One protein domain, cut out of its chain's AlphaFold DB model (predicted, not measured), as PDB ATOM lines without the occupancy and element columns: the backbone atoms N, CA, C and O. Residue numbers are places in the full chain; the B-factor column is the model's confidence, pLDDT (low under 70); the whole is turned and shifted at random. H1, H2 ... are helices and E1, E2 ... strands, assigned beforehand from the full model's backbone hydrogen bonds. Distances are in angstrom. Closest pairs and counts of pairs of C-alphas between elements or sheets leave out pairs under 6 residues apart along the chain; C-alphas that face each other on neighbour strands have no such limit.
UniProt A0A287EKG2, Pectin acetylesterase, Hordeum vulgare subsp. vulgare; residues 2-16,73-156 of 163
ATOM      1  N   ALA A   2     -32.869  61.581-145.400       38.31
ATOM      2  CA  ALA A   2     -32.109  60.448-145.923       38.31
ATOM      3  C   ALA A   2     -30.877  61.018-146.628       38.31
ATOM      4  O   ALA A   2     -31.004  61.654-147.674       38.31
ATOM      5  N   ALA A   3     -29.708  60.898-146.003       40.97
ATOM      6  CA  ALA A   3     -28.458  61.094-146.722       40.97
ATOM      7  C   ALA A   3     -28.294  59.875-147.643       40.97
ATOM      8  O   ALA A   3     -28.567  58.763-147.218       40.97
ATOM      9  N   GLY A   4     -28.035  60.117-148.929       39.28
ATOM     10  CA  GLY A   4     -28.013  59.088-149.974       39.28
ATOM     11  C   GLY A   4     -26.600  58.570-150.280       39.28
ATOM     12  O   GLY A   4     -25.626  59.303-150.070       39.28
ATOM     13  N   PRO A   5     -26.473  57.360-150.854       49.59
ATOM     14  CA  PRO A   5     -25.247  56.570-150.785       49.59
ATOM     15  C   PRO A   5     -24.214  56.983-151.834       49.59
ATOM     16  O   PRO A   5     -24.388  56.790-153.031       49.59
ATOM     17  N   ILE A   6     -23.100  57.519-151.351       51.78
ATOM     18  CA  ILE A   6     -21.985  58.032-152.144       51.78
ATOM     19  C   ILE A   6     -21.229  56.886-152.831       51.78
ATOM     20  O   ILE A   6     -20.928  55.866-152.216       51.78
ATOM     21  N   LEU A   7     -20.888  57.095-154.092       51.22
ATOM     22  CA  LEU A   7     -20.037  56.273-154.937       51.22
ATOM     23  C   LEU A   7     -18.581  56.337-154.498       51.22
ATOM     24  O   LEU A   7     -18.060  57.430-154.306       51.22
ATOM     25  N   ARG A   8     -17.906  55.198-154.332       59.78
ATOM     26  CA  ARG A   8     -16.611  55.168-153.632       59.78
ATOM     27  C   ARG A   8     -15.518  54.590-154.514       59.78
ATOM     28  O   ARG A   8     -15.611  53.448-154.962       59.78
ATOM     29  N   GLN A   9     -14.483  55.387-154.752       54.50
ATOM     30  CA  GLN A   9     -13.244  54.974-155.405       54.50
ATOM     31  C   GLN A   9     -12.125  54.961-154.386       54.50
ATOM     32  O   GLN A   9     -11.896  55.967-153.718       54.50
ATOM     33  N   ALA A  10     -11.389  53.861-154.323       50.38
ATOM     34  CA  ALA A  10     -10.045  53.857-153.767       50.38
ATOM     35  C   ALA A  10      -9.078  53.726-154.947       50.38
ATOM     36  O   ALA A  10      -9.108  52.718-155.652       50.38
ATOM     37  N   VAL A  11      -8.283  54.761-155.216       47.38
ATOM     38  CA  VAL A  11      -7.246  54.735-156.257       47.38
ATOM     39  C   VAL A  11      -5.915  54.362-155.616       47.38
ATOM     40  O   VAL A  11      -5.534  54.920-154.582       47.38
ATOM     41  N   ALA A  12      -5.234  53.420-156.268       49.31
ATOM     42  CA  ALA A  12      -3.934  52.883-155.903       49.31
ATOM     43  C   ALA A  12      -2.853  53.968-155.857       49.31
ATOM     44  O   ALA A  12      -2.843  54.881-156.685       49.31
ATOM     45  N   GLY A  13      -1.939  53.847-154.894       45.16
ATOM     46  CA  GLY A  13      -0.852  54.789-154.643       45.16
ATOM     47  C   GLY A  13      -0.049  55.153-155.896       45.16
ATOM     48  O   GLY A  13       0.645  54.327-156.485       45.16
ATOM     49  N   VAL A  14      -0.091  56.433-156.268       45.34
ATOM     50  CA  VAL A  14       0.753  57.004-157.322       45.34
ATOM     51  C   VAL A  14       1.630  58.081-156.697       45.34
ATOM     52  O   VAL A  14       1.221  59.224-156.509       45.34
ATOM     53  N   GLY A  15       2.863  57.709-156.354       37.12
ATOM     54  CA  GLY A  15       3.928  58.684-156.139       37.12
ATOM     55  C   GLY A  15       4.468  59.154-157.497       37.12
ATOM     56  O   GLY A  15       4.668  58.314-158.376       37.12
ATOM     57  N   PRO A  16       4.720  60.457-157.710       38.72
ATOM     58  CA  PRO A  16       5.282  60.938-158.966       38.72
ATOM     59  C   PRO A  16       6.693  60.372-159.160       38.72
ATOM     60  O   PRO A  16       7.588  60.599-158.343       38.72
ATOM     61  N   PHE A  73     -24.371  43.497-149.373       56.81
ATOM     62  CA  PHE A  73     -23.494  44.096-150.374       56.81
ATOM     63  C   PHE A  73     -22.130  43.392-150.458       56.81
ATOM     64  O   PHE A  73     -21.729  42.745-149.487       56.81
ATOM     65  N   PRO A  74     -21.410  43.499-151.600       60.91
ATOM     66  CA  PRO A  74     -20.123  42.839-151.753       60.91
ATOM     67  C   PRO A  74     -19.164  43.330-150.673       60.91
ATOM     68  O   PRO A  74     -18.965  44.528-150.501       60.91
ATOM     69  N   THR A  75     -18.580  42.392-149.938       70.31
ATOM     70  CA  THR A  75     -17.591  42.689-148.894       70.31
ATOM     71  C   THR A  75     -16.233  43.038-149.509       70.31
ATOM     72  O   THR A  75     -15.403  43.662-148.866       70.31
ATOM     73  N   LEU A  76     -16.008  42.678-150.777       84.44
ATOM     74  CA  LEU A  76     -14.749  42.871-151.488       84.44
ATOM     75  C   LEU A  76     -14.996  43.474-152.874       84.44
ATOM     76  O   LEU A  76     -15.850  42.989-153.617       84.44
ATOM     77  N   MET A  77     -14.232  44.510-153.217       87.31
ATOM     78  CA  MET A  77     -14.261  45.188-154.513       87.31
ATOM     79  C   MET A  77     -13.070  44.749-155.353       87.31
ATOM     80  O   MET A  77     -11.929  44.905-154.920       87.31
ATOM     81  N   ASP A  78     -13.312  44.251-156.563       90.94
ATOM     82  CA  ASP A  78     -12.235  43.892-157.486       90.94
ATOM     83  C   ASP A  78     -11.480  45.144-157.979       90.94
ATOM     84  O   ASP A  78     -12.041  46.241-158.082       90.94
ATOM     85  N   VAL A  79     -10.196  44.979-158.297       91.00
ATOM     86  CA  VAL A  79      -9.407  46.015-158.975       91.00
ATOM     87  C   VAL A  79      -9.872  46.210-160.418       91.00
ATOM     88  O   VAL A  79     -10.093  45.262-161.171       91.00
ATOM     89  N   THR A  80      -9.955  47.467-160.839       93.31
ATOM     90  CA  THR A  80     -10.125  47.874-162.232       93.31
ATOM     91  C   THR A  80      -8.884  48.625-162.700       93.31
ATOM     92  O   THR A  80      -8.575  49.702-162.190       93.31
ATOM     93  N   LEU A  81      -8.179  48.078-163.692       94.19
ATOM     94  CA  LEU A  81      -7.056  48.761-164.340       94.19
ATOM     95  C   LEU A  81      -7.560  49.841-165.303       94.19
ATOM     96  O   LEU A  81      -8.528  49.646-166.047       94.19
ATOM     97  N   VAL A  82      -6.878  50.985-165.331       93.00
ATOM     98  CA  VAL A  82      -7.226  52.093-166.222       93.00
ATOM     99  C   VAL A  82      -6.717  51.797-167.633       93.00
ATOM    100  O   VAL A  82      -5.543  51.977-167.964       93.00
ATOM    101  N   VAL A  83      -7.632  51.363-168.493       93.25
ATOM    102  CA  VAL A  83      -7.348  51.090-169.906       93.25
ATOM    103  C   VAL A  83      -6.901  52.370-170.618       93.25
ATOM    104  O   VAL A  83      -7.546  53.415-170.513       93.25
ATOM    105  N   GLY A  84      -5.812  52.289-171.384       92.19
ATOM    106  CA  GLY A  84      -5.309  53.423-172.161       92.19
ATOM    107  C   GLY A  84      -4.473  54.432-171.357       92.19
ATOM    108  O   GLY A  84      -4.165  55.509-171.869       92.19
ATOM    109  N   ALA A  85      -4.185  54.161-170.078       91.06
ATOM    110  CA  ALA A  85      -3.455  55.090-169.214       91.06
ATOM    111  C   ALA A  85      -1.992  55.261-169.639       91.06
ATOM    112  O   ALA A  85      -1.488  56.385-169.691       91.06
ATOM    113  N   ARG A  86      -1.332  54.159-170.007       91.44
ATOM    114  CA  ARG A  86       0.095  54.146-170.366       91.44
ATOM    115  C   ARG A  86       0.353  54.955-171.633       91.44
ATOM    116  O   ARG A  86       1.287  55.743-171.690       91.44
ATOM    117  N   GLU A  87      -0.535  54.830-172.610       92.94
ATOM    118  CA  GLU A  87      -0.530  55.571-173.872       92.94
ATOM    119  C   GLU A  87      -0.717  57.081-173.657       92.94
ATOM    120  O   GLU A  87      -0.302  57.883-174.489       92.94
ATOM    121  N   LYS A  88      -1.314  57.469-172.523       93.00
ATOM    122  CA  LYS A  88      -1.496  58.858-172.082       93.00
ATOM    123  C   LYS A  88      -0.413  59.334-171.106       93.00
ATOM    124  O   LYS A  88      -0.522  60.440-170.583       93.00
ATOM    125  N   GLY A  89       0.617  58.524-170.851       89.31
ATOM    126  CA  GLY A  89       1.730  58.863-169.959       89.31
ATOM    127  C   GLY A  89       1.454  58.659-168.466       89.31
ATOM    128  O   GLY A  89       2.243  59.120-167.645       89.31
ATOM    129  N   ALA A  90       0.368  57.974-168.099       90.00
ATOM    130  CA  ALA A  90       0.058  57.625-166.715       90.00
ATOM    131  C   ALA A  90       0.408  56.155-166.437       90.00
ATOM    132  O   ALA A  90      -0.149  55.245-167.055       90.00
ATOM    133  N   ALA A  91       1.321  55.928-165.495       94.00
ATOM    134  CA  ALA A  91       1.777  54.600-165.099       94.00
ATOM    135  C   ALA A  91       2.232  54.575-163.631       94.00
ATOM    136  O   ALA A  91       2.567  55.618-163.060       94.00
ATOM    137  N   CYS A  92       2.263  53.379-163.047       93.62
ATOM    138  CA  CYS A  92       2.919  53.085-161.774       93.62
ATOM    139  C   CYS A  92       4.453  53.216-161.891       93.62
ATOM    140  O   CYS A  92       4.996  53.427-162.977       93.62
ATOM    141  N   VAL A  93       5.171  53.092-160.767       93.62
ATOM    142  CA  VAL A  93       6.642  53.242-160.722       93.62
ATOM    143  C   VAL A  93       7.345  52.189-161.590       93.62
ATOM    144  O   VAL A  93       8.394  52.470-162.166       93.62
ATOM    145  N   ASP A  94       6.762  50.998-161.715       93.31
ATOM    146  CA  ASP A  94       7.246  49.907-162.567       93.31
ATOM    147  C   ASP A  94       6.803  50.002-164.044       93.31
ATOM    148  O   ASP A  94       7.288  49.244-164.883       93.31
ATOM    149  N   GLY A  95       5.912  50.939-164.383       94.06
ATOM    150  CA  GLY A  95       5.379  51.125-165.734       94.06
ATOM    151  C   GLY A  95       4.066  50.391-166.040       94.06
ATOM    152  O   GLY A  95       3.573  50.509-167.172       94.06
ATOM    153  N   THR A  96       3.483  49.664-165.083       94.44
ATOM    154  CA  THR A  96       2.141  49.062-165.206       94.44
ATOM    155  C   THR A  96       1.040  50.140-165.177       94.44
ATOM    156  O   THR A  96       1.298  51.271-164.744       94.44
ATOM    157  N   PRO A  97      -0.172  49.887-165.717       95.06
ATOM    158  CA  PRO A  97      -1.240  50.887-165.680       95.06
ATOM    159  C   PRO A  97      -1.755  51.079-164.241       95.06
ATOM    160  O   PRO A  97      -1.850  50.110-163.499       95.06
ATOM    161  N   PRO A  98      -2.155  52.294-163.833       93.56
ATOM    162  CA  PRO A  98      -2.776  52.493-162.528       93.56
ATOM    163  C   PRO A  98      -4.107  51.731-162.420       93.56
ATOM    164  O   PRO A  98      -4.795  51.507-163.423       93.56
ATOM    165  N   GLY A  99      -4.491  51.382-161.193       92.94
ATOM    166  CA  GLY A  99      -5.736  50.685-160.874       92.94
ATOM    167  C   GLY A  99      -6.541  51.363-159.764       92.94
ATOM    168  O   GLY A  99      -6.041  52.231-159.044       92.94
ATOM    169  N   TYR A 100      -7.808  50.977-159.640       92.06
ATOM    170  CA  TYR A 100      -8.689  51.422-158.561       92.06
ATOM    171  C   TYR A 100      -9.696  50.345-158.169       92.06
ATOM    172  O   TYR A 100     -10.107  49.536-158.997       92.06
ATOM    173  N   HIS A 101     -10.131  50.376-156.915       89.38
ATOM    174  CA  HIS A 101     -11.292  49.630-156.442       89.38
ATOM    175  C   HIS A 101     -12.530  50.513-156.482       89.38
ATOM    176  O   HIS A 101     -12.459  51.728-156.259       89.38
ATOM    177  N   TRP A 102     -13.674  49.895-156.758       87.25
ATOM    178  CA  TRP A 102     -14.903  50.608-157.056       87.25
ATOM    179  C   TRP A 102     -16.117  49.977-156.397       87.25
ATOM    180  O   TRP A 102     -16.432  48.819-156.663       87.25
ATOM    181  N   LEU A 103     -16.843  50.784-155.623       84.69
ATOM    182  CA  LEU A 103     -18.162  50.434-155.113       84.69
ATOM    183  C   LEU A 103     -19.207  51.406-155.684       84.69
ATOM    184  O   LEU A 103     -19.150  52.597-155.351       84.69
ATOM    185  N   PRO A 104     -20.158  50.932-156.519       78.62
ATOM    186  CA  PRO A 104     -21.239  51.760-157.034       78.62
ATOM    187  C   PRO A 104     -22.129  52.311-155.911       78.62
ATOM    188  O   PRO A 104     -22.476  51.598-154.971       78.62
ATOM    189  N   GLY A 105     -22.526  53.576-156.042       75.88
ATOM    190  CA  GLY A 105     -23.571  54.197-155.247       75.88
ATOM    191  C   GLY A 105     -24.929  53.741-155.769       75.88
ATOM    192  O   GLY A 105     -25.063  53.329-156.925       75.88
ATOM    193  N   PHE A 106     -25.945  53.813-154.919       71.25
ATOM    194  CA  PHE A 106     -27.311  53.396-155.240       71.25
ATOM    195  C   PHE A 106     -28.275  54.588-155.124       71.25
ATOM    196  O   PHE A 106     -27.948  55.598-154.513       71.25
ATOM    197  N   TRP A 107     -29.471  54.506-155.707       72.56
ATOM    198  CA  TRP A 107     -30.527  55.519-155.513       72.56
ATOM    199  C   TRP A 107     -30.025  56.980-155.643       72.56
ATOM    200  O   TRP A 107     -29.334  57.320-156.609       72.56
ATOM    201  N   ASP A 108     -30.323  57.809-154.640       72.56
ATOM    202  CA  ASP A 108     -30.039  59.249-154.550       72.56
ATOM    203  C   ASP A 108     -28.556  59.605-154.327       72.56
ATOM    204  O   ASP A 108     -28.217  60.761-154.065       72.56
ATOM    205  N   GLY A 109     -27.657  58.621-154.356       70.81
ATOM    206  CA  GLY A 109     -26.214  58.860-154.318       70.81
ATOM    207  C   GLY A 109     -25.451  58.228-155.483       70.81
ATOM    208  O   GLY A 109     -24.222  58.265-155.509       70.81
ATOM    209  N   SER A 110     -26.169  57.722-156.491       75.25
ATOM    210  CA  SER A 110     -25.581  57.226-157.745       75.25
ATOM    211  C   SER A 110     -24.754  58.273-158.515       75.25
ATOM    212  O   SER A 110     -23.928  57.902-159.348       75.25
ATOM    213  N   ASP A 111     -24.931  59.562-158.218       74.19
ATOM    214  CA  ASP A 111     -24.228  60.706-158.809       74.19
ATOM    215  C   ASP A 111     -23.203  61.380-157.873       74.19
ATOM    216  O   ASP A 111     -22.483  62.287-158.297       74.19
ATOM    217  N   LYS A 112     -23.091  60.945-156.614       77.00
ATOM    218  CA  LYS A 112     -22.172  61.521-155.616       77.00
ATOM    219  C   LYS A 112     -20.908  60.700-155.535       77.00
ATOM    220  O   LYS A 112     -21.026  59.500-155.407       77.00
ATOM    221  N   TRP A 113     -19.729  61.319-155.486       81.56
ATOM    222  CA  TRP A 113     -18.446  60.604-155.504       81.56
ATOM    223  C   TRP A 113     -17.601  60.882-154.256       81.56
ATOM    224  O   TRP A 113     -17.481  62.023-153.817       81.56
ATOM    225  N   LEU A 114     -16.970  59.836-153.728       83.88
ATOM    226  CA  LEU A 114     -15.926  59.859-152.714       83.88
ATOM    227  C   LEU A 114     -14.685  59.189-153.293       83.88
ATOM    228  O   LEU A 114     -14.699  57.999-153.610       83.88
ATOM    229  N   LEU A 115     -13.608  59.957-153.395       86.81
ATOM    230  CA  LEU A 115     -12.311  59.482-153.850       86.81
ATOM    231  C   LEU A 115     -11.358  59.385-152.659       86.81
ATOM    232  O   LEU A 115     -11.096  60.378-151.982       86.81
ATOM    233  N   HIS A 116     -10.828  58.192-152.424       86.50
ATOM    234  CA  HIS A 116      -9.783  57.920-151.453       86.50
ATOM    235  C   HIS A 116      -8.474  57.617-152.178       86.50
ATOM    236  O   HIS A 116      -8.429  56.770-153.071       86.50
ATOM    237  N   LEU A 117      -7.415  58.319-151.786       88.12
ATOM    238  CA  LEU A 117      -6.065  58.103-152.292       88.12
ATOM    239  C   LEU A 117      -5.268  57.389-151.205       88.12
ATOM    240  O   LEU A 117      -5.095  57.938-150.114       88.12
ATOM    241  N   GLU A 118      -4.813  56.172-151.499       88.31
ATOM    242  CA  GLU A 118      -4.015  55.395-150.554       88.31
ATOM    243  C   GLU A 118      -2.694  56.114-150.224       88.31
ATOM    244  O   GLU A 118      -2.051  56.722-151.085       88.31
ATOM    245  N   GLY A 119      -2.293  56.050-148.952       86.69
ATOM    246  CA  GLY A 119      -1.005  56.552-148.476       86.69
ATOM    247  C   GLY A 119       0.169  55.605-148.774       86.69
ATOM    248  O   GLY A 119       0.173  54.858-149.744       86.69
ATOM    249  N   GLY A 120       1.202  55.633-147.922       88.88
ATOM    250  CA  GLY A 120       2.346  54.707-148.027       88.88
ATOM    251  C   GLY A 120       3.694  55.354-148.356       88.88
ATOM    252  O   GLY A 120       4.589  54.684-148.880       88.88
ATOM    253  N   SER A 121       3.860  56.643-148.029       90.19
ATOM    254  CA  SER A 121       5.094  57.425-148.226       90.19
ATOM    255  C   SER A 121       5.556  57.496-149.696       90.19
ATOM    256  O   SER A 121       4.871  57.033-150.605       90.19
ATOM    257  N   TRP A 122       6.720  58.096-149.943       87.69
ATOM    258  CA  TRP A 122       7.366  58.165-151.256       87.69
ATOM    259  C   TRP A 122       8.741  57.480-151.239       87.69
ATOM    260  O   TRP A 122       9.354  57.297-150.184       87.69
ATOM    261  N   CYS A 123       9.284  57.160-152.415       89.62
ATOM    262  CA  CYS A 123      10.699  56.809-152.569       89.62
ATOM    263  C   CYS A 123      11.522  58.064-152.920       89.62
ATOM    264  O   CYS A 123      11.042  58.946-153.624       89.62
ATOM    265  N   ARG A 124      12.752  58.186-152.394       91.12
ATOM    266  CA  ARG A 124      13.584  59.410-152.528       91.12
ATOM    267  C   ARG A 124      14.815  59.258-153.415       91.12
ATOM    268  O   ARG A 124      15.434  60.252-153.771       91.12
ATOM    269  N   ASN A 125      15.222  58.029-153.703       93.50
ATOM    270  CA  ASN A 125      16.404  57.733-154.500       93.50
ATOM    271  C   ASN A 125      16.153  56.484-155.350       93.50
ATOM    272  O   ASN A 125      15.187  55.753-155.115       93.50
ATOM    273  N   LEU A 126      17.040  56.245-156.317       95.38
ATOM    274  CA  LEU A 126      16.891  55.148-157.268       95.38
ATOM    275  C   LEU A 126      16.805  53.790-156.568       95.38
ATOM    276  O   LEU A 126      15.933  53.000-156.901       95.38
ATOM    277  N   THR A 127      17.642  53.533-155.562       97.00
ATOM    278  CA  THR A 127      17.623  52.268-154.813       97.00
ATOM    279  C   THR A 127      16.262  52.016-154.166       97.00
ATOM    280  O   THR A 127      15.711  50.925-154.286       97.00
ATOM    281  N   TRP A 128      15.680  53.032-153.527       93.19
ATOM    282  CA  TRP A 128      14.384  52.923-152.855       93.19
ATOM    283  C   TRP A 128      13.236  52.788-153.851       93.19
ATOM    284  O   TRP A 128      12.297  52.042-153.595       93.19
ATOM    285  N   CYS A 129      13.297  53.482-154.989       93.88
ATOM    286  CA  CYS A 129      12.271  53.358-156.021       93.88
ATOM    287  C   CYS A 129      12.342  52.000-156.730       93.88
ATOM    288  O   CYS A 129      11.303  51.403-156.987       93.88
ATOM    289  N   THR A 130      13.546  51.470-156.964       96.56
ATOM    290  CA  THR A 130      13.746  50.124-157.517       96.56
ATOM    291  C   THR A 130      13.195  49.046-156.596       96.56
ATOM    292  O   THR A 130      12.613  48.094-157.085       96.56
ATOM    293  N   GLN A 131      13.330  49.189-155.276       95.75
ATOM    294  CA  GLN A 131      12.699  48.257-154.336       95.75
ATOM    295  C   GLN A 131      11.181  48.444-154.285       95.75
ATOM    296  O   GLN A 131      10.438  47.472-154.280       95.75
ATOM    297  N   ARG A 132      10.711  49.696-154.271       94.56
ATOM    298  CA  ARG A 132       9.280  50.006-154.180       94.56
ATOM    299  C   ARG A 132       8.488  49.500-155.380       94.56
ATOM    300  O   ARG A 132       7.342  49.107-155.211       94.56
ATOM    301  N   LYS A 133       9.063  49.535-156.583       95.12
ATOM    302  CA  LYS A 133       8.360  49.105-157.797       95.12
ATOM    303  C   LYS A 133       7.968  47.616-157.754       95.12
ATOM    304  O   LYS A 133       7.027  47.242-158.426       95.12
ATOM    305  N   GLU A 134       8.628  46.808-156.922       95.81
ATOM    306  CA  GLU A 134       8.339  45.378-156.713       95.81
ATOM    307  C   GLU A 134       7.302  45.138-155.589       95.81
ATOM    308  O   GLU A 134       7.219  44.046-155.028       95.81
ATOM    309  N   THR A 135       6.545  46.165-155.181       93.62
ATOM    310  CA  THR A 135       5.515  46.061-154.134       93.62
ATOM    311  C   THR A 135       4.163  46.583-154.610       93.62
ATOM    312  O   THR A 135       4.062  47.280-155.622       93.62
ATOM    313  N   ASN A 136       3.117  46.314-153.825       93.19
ATOM    314  CA  ASN A 136       1.755  46.806-154.047       93.19
ATOM    315  C   ASN A 136       1.641  48.341-154.159       93.19
ATOM    316  O   ASN A 136       0.679  48.844-154.726       93.19
ATOM    317  N   LEU A 137       2.620  49.094-153.640       92.06
ATOM    318  CA  LEU A 137       2.653  50.563-153.680       92.06
ATOM    319  C   LEU A 137       3.465  51.136-154.856       92.06
ATOM    320  O   LEU A 137       3.665  52.356-154.936       92.06
ATOM    321  N   GLY A 138       4.022  50.275-155.706       90.94
ATOM    322  CA  GLY A 138       4.830  50.662-156.860       90.94
ATOM    323  C   GLY A 138       4.449  49.967-158.165       90.94
ATOM    324  O   GLY A 138       4.876  50.449-159.215       90.94
ATOM    325  N   SER A 139       3.629  48.916-158.099       93.56
ATOM    326  CA  SER A 139       3.142  48.133-159.233       93.56
ATOM    327  C   SER A 139       1.686  47.722-159.047       93.56
ATOM    328  O   SER A 139       1.296  47.260-157.973       93.56
ATOM    329  N   SER A 140       0.904  47.824-160.123       93.25
ATOM    330  CA  SER A 140      -0.448  47.262-160.157       93.25
ATOM    331  C   SER A 140      -0.470  45.729-160.251       93.25
ATOM    332  O   SER A 140      -1.455  45.126-159.835       93.25
ATOM    333  N   ASP A 141       0.620  45.089-160.692       94.75
ATOM    334  CA  ASP A 141       0.744  43.622-160.728       94.75
ATOM    335  C   ASP A 141       0.890  43.022-159.318       94.75
ATOM    336  O   ASP A 141       0.623  41.840-159.096       94.75
ATOM    337  N   HIS A 142       1.294  43.846-158.347       93.69
ATOM    338  CA  HIS A 142       1.416  43.487-156.933       93.69
ATOM    339  C   HIS A 142       0.314  44.093-156.062       93.69
ATOM    340  O   HIS A 142       0.341  43.933-154.842       93.69
ATOM    341  N   MET A 143      -0.622  44.827-156.660       90.69
ATOM    342  CA  MET A 143      -1.722  45.453-155.941       90.69
ATOM    343  C   MET A 143      -2.705  44.398-155.435       90.69
ATOM    344  O   MET A 143      -2.867  43.335-156.039       90.69
ATOM    345  N   GLU A 144      -3.391  44.703-154.337       89.88
ATOM    346  CA  GLU A 144      -4.445  43.830-153.840       89.88
ATOM    347  C   GLU A 144      -5.532  43.665-154.910       89.88
ATOM    348  O   GLU A 144      -6.043  44.634-155.473       89.88
ATOM    349  N   THR A 145      -5.884  42.418-155.217       90.62
ATOM    350  CA  THR A 145      -6.864  42.143-156.281       90.62
ATOM    351  C   THR A 145      -8.283  42.455-155.825       90.62
ATOM    352  O   THR A 145      -9.150  42.749-156.651       90.62
ATOM    353  N   ARG A 146      -8.507  42.422-154.505       89.56
ATOM    354  CA  ARG A 146      -9.792  42.620-153.840       89.56
ATOM    355  C   ARG A 146      -9.642  43.410-152.549       89.56
ATOM    356  O   ARG A 146      -9.060  42.912-151.595       89.56
ATOM    357  N   ALA A 147     -10.245  44.592-152.480       87.62
ATOM    358  CA  ALA A 147     -10.211  45.422-151.279       87.62
ATOM    359  C   ALA A 147     -11.546  45.405-150.531       87.62
ATOM    360  O   ALA A 147     -12.611  45.531-151.138       87.62
ATOM    361  N   GLU A 148     -11.479  45.306-149.205       87.19
ATOM    362  CA  GLU A 148     -12.625  45.538-148.326       87.19
ATOM    363  C   GLU A 148     -12.799  47.037-148.067       87.19
ATOM    364  O   GLU A 148     -11.836  47.767-147.821       87.19
ATOM    365  N   PHE A 149     -14.042  47.511-148.125       86.56
ATOM    366  CA  PHE A 149     -14.377  48.909-147.875       86.56
ATOM    367  C   PHE A 149     -14.952  49.070-146.464       86.56
ATOM    368  O   PHE A 149     -16.077  48.658-146.184       86.56
ATOM    369  N   VAL A 150     -14.180  49.714-145.587       85.56
ATOM    370  CA  VAL A 150     -14.507  49.921-144.167       85.56
ATOM    371  C   VAL A 150     -14.550  51.403-143.787       85.56
ATOM    372  O   VAL A 150     -14.081  52.275-144.527       85.56
ATOM    373  N   GLY A 151     -15.105  51.709-142.613       86.56
ATOM    374  CA  GLY A 151     -15.173  53.070-142.073       86.56
ATOM    375  C   GLY A 151     -15.915  54.010-143.021       86.56
ATOM    376  O   GLY A 151     -16.978  53.668-143.528       86.56
ATOM    377  N   ILE A 152     -15.327  55.171-143.341       84.88
ATOM    378  CA  ILE A 152     -15.942  56.120-144.285       84.88
ATOM    379  C   ILE A 152     -16.086  55.549-145.699       84.88
ATOM    380  O   ILE A 152     -16.843  56.109-146.482       84.88
ATOM    381  N   LEU A 153     -15.390  54.468-146.061       84.94
ATOM    382  CA  LEU A 153     -15.575  53.803-147.351       84.94
ATOM    383  C   LEU A 153     -16.669  52.731-147.318       84.94
ATOM    384  O   LEU A 153     -17.087  52.266-148.372       84.94
ATOM    385  N   SER A 154     -17.163  52.362-146.140       82.06
ATOM    386  CA  SER A 154     -18.213  51.359-146.009       82.06
ATOM    387  C   SER A 154     -19.560  51.865-146.532       82.06
ATOM    388  O   SER A 154     -19.842  53.071-146.543       82.06
ATOM    389  N   ASN A 155     -20.399  50.925-146.956       78.38
ATOM    390  CA  ASN A 155     -21.826  51.120-147.211       78.38
ATOM    391  C   ASN A 155     -22.712  50.689-146.030       78.38
ATOM    392  O   ASN A 155     -23.933  50.795-146.127       78.38
ATOM    393  N   ASP A 156     -22.118  50.215-144.937       78.62
ATOM    394  CA  ASP A 156     -22.823  49.966-143.689       78.62
ATOM    395  C   ASP A 156     -23.059  51.288-142.948       78.62
ATOM    396  O   ASP A 156     -22.117  52.027-142.656       78.62
TER     397      ASP A 156
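AT A GLANCE: This is residues 2 to 16 and 73 to 156 of the 163 residues of the protein "Pectin acetylesterase" of Hordeum vulgare subsp. vulgare (UniProt A0A287EKG2). With little regular structure, this is one curled, strongly twisted sheet of five short strands, with long loops and a small helix, H1, away from it at one end. The 99 printed residues hold E1, E2, E3, E4, H1 and E5 in that order, 31 residues in a mixed class. The sheet, E4 E1 E3 E2 E5, is mixed; the elongated whole, 51 by 28 by 20 A, is only just compact, close to loose, with radius of gyration of the C-alphas 15.0 A.

HOW THE PARTS SIT: Start at E3, residues 99 to 103, antiparallel to E1, residues 7 to 11, at 159 degrees; N 10 and O 101 are 3.1 A apart, within hydrogen-bond range. E3 and E2, residues 76 to 81, form a hairpin with N 80 and O 100 at 2.8 A. Edge strand E4, residues 113 to 117, is parallel to E1, with N 9 and O 114 at 2.9 A. Edge strand E5, residues 146 to 148, is antiparallel to E2, with N 77 and O 147 at 2.8 A. H1, residues 126 to 132, is not on the sheet; every O i to N i+4 pair is within range.

IN THESE COORDINATES: Find E1's start at C-alpha 7 (-20.037, 56.273, -154.937) and E5's end at C-alpha 148 (-12.625, 45.538, -148.326). E2 spans 16.1 A between its first and last C-alphas, H1 9.7 A.

THE WHOLE: The farthest C-alphas, Ala 2 and Thr 127, are 51.2 A apart. Residues 17 to 72 are cut out, leaving C-alphas 16 and 73 34.4 A apart. Links E2 to E3 and H1 to E5 are long. Residues 2 to 16 and 73 to 74 have pLDDT under 70.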